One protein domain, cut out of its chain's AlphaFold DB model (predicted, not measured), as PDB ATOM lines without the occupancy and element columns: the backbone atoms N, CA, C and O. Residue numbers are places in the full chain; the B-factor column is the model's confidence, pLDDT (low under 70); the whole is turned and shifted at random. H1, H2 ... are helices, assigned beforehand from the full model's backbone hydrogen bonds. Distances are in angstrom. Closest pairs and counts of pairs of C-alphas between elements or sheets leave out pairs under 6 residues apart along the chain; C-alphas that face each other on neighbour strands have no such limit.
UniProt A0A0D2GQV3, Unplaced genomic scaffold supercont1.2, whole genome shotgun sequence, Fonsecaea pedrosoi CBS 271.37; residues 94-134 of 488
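What this domain is: This is residues 94 to 134 of the 488 residues of an uncharacterized protein of Fonsecaea pedrosoi CBS 271.37 (UniProt A0A0D2GQV3). Two helices, H1 and H3, cross near their middles at almost a right angle, and the short H2 closes one end, near both. H2 and the last residues, 131 to 134, lie at opposite ends of the long axis. The printed part has 41 residues with three named helices, H1, H2, H3 in chain order, and no named strand: all helix, compact, radius of gyration of the C-alphas 10.3 A, elongated, spans 32 by 17 by 17 A.

Where its parts are: H1, residues 99 to 107, begins at C-alpha 99 (51.853, -17.363, 16.842) and is 12.6 A long. H2 is residues 110 to 116. H3, residues 119 to 130, is 17.1 A long and ends at C-alpha 130 (47.828, -29.271, 17.539).

How they stand to each other: H1 touches H3, whose residues 125 to 128 alone take part; the closest C-alphas, of Val 102 and Tyr 125, are 5.2 A apart. Their lines are only just about perpendicular, at 71 degrees. H2 is close but not clearly touching to H3, closest C-alphas Gln 113 and Cys 122 at 6.8 A. Every O i to N i+4 pair is within hydrogen-bond range in H1 and H2, 5 of 8 in H3.

The domain as a whole: The C-alphas of Lys 115 and Leu 134, the two farthest apart, are 32.3 A apart. The printed part has no cut, and both links are tight. pLDDT is under 70 at residues 94 to 96 and 127 to 134.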
ATOM      1  N   ALA A  94      57.210 -21.425   5.735       61.25
ATOM      2  CA  ALA A  94      56.859 -21.792   7.108       61.25
ATOM      3  C   ALA A  94      57.593 -20.934   8.165       61.25
ATOM      4  O   ALA A  94      57.140 -20.847   9.301       61.25
ATOM      5  N   ALA A  95      58.689 -20.267   7.777       60.56
ATOM      6  CA  ALA A  95      59.458 -19.349   8.615       60.56
ATOM      7  C   ALA A  95      58.729 -18.039   8.991       60.56
ATOM      8  O   ALA A  95      59.072 -17.443  10.007       60.56
ATOM      9  N   ASP A  96      57.728 -17.593   8.218       65.73
ATOM     10  CA  ASP A  96      57.042 -16.305   8.453       65.73
ATOM     11  C   ASP A  96      55.825 -16.427   9.400       65.73
ATOM     12  O   ASP A  96      55.118 -15.450   9.669       65.73
ATOM     13  N   ILE A  97      55.535 -17.637   9.887       74.64
ATOM     14  CA  ILE A  97      54.353 -17.928  10.701       74.64
ATOM     15  C   ILE A  97      54.648 -17.576  12.161       74.64
ATOM     16  O   ILE A  97      55.300 -18.320  12.884       74.64
ATOM     17  N   THR A  98      54.136 -16.431  12.610       79.93
ATOM     18  CA  THR A  98      54.171 -16.054  14.032       79.93
ATOM     19  C   THR A  98      52.932 -16.587  14.762       79.93
ATOM     20  O   THR A  98      51.842 -16.594  14.169       79.93
ATOM     21  N   PRO A  99      53.016 -16.916  16.066       83.46
ATOM     22  CA  PRO A  99      51.853 -17.363  16.842       83.46
ATOM     23  C   PRO A  99      50.721 -16.320  16.843       83.46
ATOM     24  O   PRO A  99      49.540 -16.664  16.866       83.46
ATOM     25  N   THR A 100      51.056 -15.031  16.718       83.89
ATOM     26  CA  THR A 100      50.092 -13.934  16.535       83.89
ATOM     27  C   THR A 100      49.319 -14.051  15.216       83.89
ATOM     28  O   THR A 100      48.097 -13.896  15.210       83.89
ATOM     29  N   THR A 101      49.989 -14.363  14.097       87.18
ATOM     30  CA  THR A 101      49.306 -14.589  12.806       87.18
ATOM     31  C   THR A 101      48.423 -15.835  12.825       87.18
ATOM     32  O   THR A 101      47.328 -15.816  12.268       87.18
ATOM     33  N   VAL A 102      48.833 -16.885  13.541       87.23
ATOM     34  CA  VAL A 102      48.033 -18.102  13.739       87.23
ATOM     35  C   VAL A 102      46.813 -17.831  14.617       87.23
ATOM     36  O   VAL A 102      45.716 -18.310  14.307       87.23
ATOM     37  N   ALA A 103      46.960 -17.044  15.687       85.37
ATOM     38  CA  ALA A 103      45.855 -16.580  16.525       85.37
ATOM     39  C   ALA A 103      44.830 -15.779  15.706       85.37
ATOM     40  O   ALA A 103      43.639 -16.085  15.754       85.37
ATOM     41  N   TRP A 104      45.303 -14.830  14.890       89.66
ATOM     42  CA  TRP A 104      44.474 -14.062  13.959       89.66
ATOM     43  C   TRP A 104      43.764 -14.950  12.927       89.66
ATOM     44  O   TRP A 104      42.560 -14.805  12.734       89.66
ATOM     45  N   PHE A 105      44.445 -15.926  12.320       90.58
ATOM     46  CA  PHE A 105      43.824 -16.793  11.312       90.58
ATOM     47  C   PHE A 105      42.574 -17.529  11.832       90.58
ATOM     48  O   PHE A 105      41.589 -17.626  11.101       90.58
ATOM     49  N   ALA A 106      42.557 -18.010  13.084       86.54
ATOM     50  CA  ALA A 106      41.361 -18.669  13.636       86.54
ATOM     51  C   ALA A 106      40.367 -17.750  14.355       86.54
ATOM     52  O   ALA A 106      39.318 -18.238  14.771       86.54
ATOM     53  N   SER A 107      40.633 -16.444  14.468       90.44
ATOM     54  CA  SER A 107      39.555 -15.489  14.754       90.44
ATOM     55  C   SER A 107      38.746 -15.145  13.493       90.44
ATOM     56  O   SER A 107      37.621 -14.656  13.600       90.44
ATOM     57  N   LEU A 108      39.263 -15.456  12.294       91.19
ATOM     58  CA  LEU A 108      38.507 -15.368  11.044       91.19
ATOM     59  C   LEU A 108      37.462 -16.497  10.940       91.19
ATOM     60  O   LEU A 108      37.788 -17.658  11.193       91.19
ATOM     61  N   PRO A 109      36.230 -16.216  10.472       91.50
ATOM     62  CA  PRO A 109      35.232 -17.253  10.223       91.50
ATOM     63  C   PRO A 109      35.713 -18.322   9.217       91.50
ATOM     64  O   PRO A 109      36.357 -17.966   8.224       91.50
ATOM     65  N   PRO A 110      35.302 -19.602   9.342       87.01
ATOM     66  CA  PRO A 110      35.684 -20.673   8.405       87.01
ATOM     67  C   PRO A 110      35.278 -20.441   6.937       87.01
ATOM     68  O   PRO A 110      35.786 -21.093   6.022       87.01
ATOM     69  N   ALA A 111      34.338 -19.527   6.678       91.76
ATOM     70  CA  ALA A 111      33.998 -19.070   5.328       91.76
ATOM     71  C   ALA A 111      35.028 -18.080   4.751       91.76
ATOM     72  O   ALA A 111      35.271 -18.086   3.548       91.76
ATOM     73  N   VAL A 112      35.651 -17.252   5.599       90.74
ATOM     74  CA  VAL A 112      36.711 -16.307   5.216       90.74
ATOM     75  C   VAL A 112      38.027 -17.052   5.012       90.74
ATOM     76  O   VAL A 112      38.667 -16.857   3.983       90.74
ATOM     77  N   GLN A 113      38.371 -17.972   5.922       91.01
ATOM     78  CA  GLN A 113      39.545 -18.844   5.802       91.01
ATOM     79  C   GLN A 113      39.579 -19.552   4.438       91.01
ATOM     80  O   GLN A 113      40.488 -19.330   3.647       91.01
ATOM     81  N   ARG A 114      38.522 -20.302   4.094       87.65
ATOM     82  CA  ARG A 114      38.422 -21.038   2.817       87.65
ATOM     83  C   ARG A 114      38.338 -20.163   1.558       87.65
ATOM     84  O   ARG A 114      38.418 -20.701   0.459       87.65
ATOM     85  N   LYS A 115      38.092 -18.853   1.690       90.80
ATOM     86  CA  LYS A 115      37.924 -17.927   0.555       90.80
ATOM     87  C   LYS A 115      39.169 -17.080   0.290       90.80
ATOM     88  O   LYS A 115      39.399 -16.709  -0.858       90.80
ATOM     89  N   LEU A 116      39.921 -16.735   1.335       88.65
ATOM     90  CA  LEU A 116      41.117 -15.894   1.232       88.65
ATOM     91  C   LEU A 116      42.425 -16.691   1.232       88.65
ATOM     92  O   LEU A 116      43.420 -16.168   0.743       88.65
ATOM     93  N   PHE A 117      42.417 -17.923   1.744       87.37
ATOM     94  CA  PHE A 117      43.608 -18.757   1.887       87.37
ATOM     95  C   PHE A 117      43.479 -20.048   1.074       87.37
ATOM     96  O   PHE A 117      42.400 -20.639   0.965       87.37
ATOM     97  N   SER A 118      44.600 -20.500   0.517       86.90
ATOM     98  CA  SER A 118      44.748 -21.819  -0.096       86.90
ATOM     99  C   SER A 118      44.495 -22.933   0.926       86.90
ATOM    100  O   SER A 118      44.704 -22.758   2.126       86.90
ATOM    101  N   ARG A 119      44.132 -24.131   0.454       85.48
ATOM    102  CA  ARG A 119      44.044 -25.341   1.295       85.48
ATOM    103  C   ARG A 119      45.356 -25.617   2.043       85.48
ATOM    104  O   ARG A 119      45.319 -26.077   3.179       85.48
ATOM    105  N   GLU A 120      46.489 -25.325   1.407       85.26
ATOM    106  CA  GLU A 120      47.834 -25.459   1.981       85.26
ATOM    107  C   GLU A 120      48.051 -24.441   3.114       85.26
ATOM    108  O   GLU A 120      48.364 -24.827   4.235       85.26
ATOM    109  N   GLU A 121      47.774 -23.160   2.860       86.34
ATOM    110  CA  GLU A 121      47.846 -22.067   3.846       86.34
ATOM    111  C   GLU A 121      46.914 -22.313   5.043       86.34
ATOM    112  O   GLU A 121      47.337 -22.205   6.194       86.34
ATOM    113  N   CYS A 122      45.671 -22.742   4.794       85.03
ATOM    114  CA  CYS A 122      44.753 -23.177   5.844       85.03
ATOM    115  C   CYS A 122      45.338 -24.315   6.691       85.03
ATOM    116  O   CYS A 122      45.117 -24.330   7.900       85.03
ATOM    117  N   SER A 123      46.070 -25.258   6.086       81.74
ATOM    118  CA  SER A 123      46.731 -26.342   6.820       81.74
ATOM    119  C   SER A 123      47.835 -25.795   7.720       81.74
ATOM    120  O   SER A 123      47.829 -26.095   8.912       81.74
ATOM    121  N   PHE A 124      48.721 -24.940   7.196       81.22
ATOM    122  CA  PHE A 124      49.809 -24.332   7.969       81.22
ATOM    123  C   PHE A 124      49.291 -23.574   9.204       81.22
ATOM    124  O   PHE A 124      49.717 -23.861  10.322       81.22
ATOM    125  N   TYR A 125      48.299 -22.689   9.045       83.77
ATOM    126  CA  TYR A 125      47.729 -21.936  10.173       83.77
ATOM    127  C   TYR A 125      46.827 -22.765  11.113       83.77
ATOM    128  O   TYR A 125      46.506 -22.320  12.219       83.77
ATOM    129  N   SER A 126      46.391 -23.960  10.700       79.01
ATOM    130  CA  SER A 126      45.608 -24.867  11.556       79.01
ATOM    131  C   SER A 126      46.488 -25.847  12.335       79.01
ATOM    132  O   SER A 126      46.115 -26.258  13.432       79.01
ATOM    133  N   GLN A 127      47.651 -26.216  11.792       68.43
ATOM    134  CA  GLN A 127      48.516 -27.263  12.336       68.43
ATOM    135  C   GLN A 127      49.135 -26.889  13.691       68.43
ATOM    136  O   GLN A 127      49.215 -27.741  14.572       68.43
ATOM    137  N   GLU A 128      49.490 -25.618  13.903       62.54
ATOM    138  CA  GLU A 128      50.136 -25.160  15.145       62.54
ATOM    139  C   GLU A 128      49.213 -25.232  16.384       62.54
ATOM    140  O   GLU A 128      49.690 -25.316  17.514       62.54
ATOM    141  N   ARG A 129      47.884 -25.310  16.211       58.32
ATOM    142  CA  ARG A 129      46.952 -25.551  17.337       58.32
ATOM    143  C   ARG A 129      47.020 -26.965  17.902       58.32
ATOM    144  O   ARG A 129      46.548 -27.195  19.010       58.32
ATOM    145  N   ASN A 130      47.610 -27.887  17.148       55.76
ATOM    146  CA  ASN A 130      47.828 -29.271  17.539       55.76
ATOM    147  C   ASN A 130      49.332 -29.553  17.656       55.76
ATOM    148  O   ASN A 130      49.822 -30.558  17.134       55.76
ATOM    149  N   THR A 131      50.059 -28.696  18.383       56.38
ATOM    150  CA  THR A 131      51.382 -29.002  18.955       56.38
ATOM    151  C   THR A 131      51.255 -30.072  20.044       56.38
ATOM    152  O   THR A 131      51.537 -29.873  21.223       56.38
ATOM    153  N   ILE A 132      50.812 -31.259  19.624       58.92
ATOM    154  CA  ILE A 132      50.962 -32.492  20.380       58.92
ATOM    155  C   ILE A 132      52.467 -32.726  20.456       58.92
ATOM    156  O   ILE A 132      53.077 -33.136  19.465       58.92
ATOM    157  N   ILE A 133      53.045 -32.426  21.619       61.95
ATOM    158  CA  ILE A 133      54.378 -32.889  21.990       61.95
ATOM    159  C   ILE A 133      54.298 -34.413  21.935       61.95
ATOM    160  O   ILE A 133      53.669 -35.036  22.787       61.95
ATOM    161  N   LEU A 134      54.847 -34.992  20.869       67.92
ATOM    162  CA  LEU A 134      55.056 -36.427  20.809       67.92
ATOM    163  C   LEU A 134      56.131 -36.781  21.824       67.92
ATOM    164  O   LEU A 134      57.156 -36.099  21.887       67.92
TER     165      LEU A 134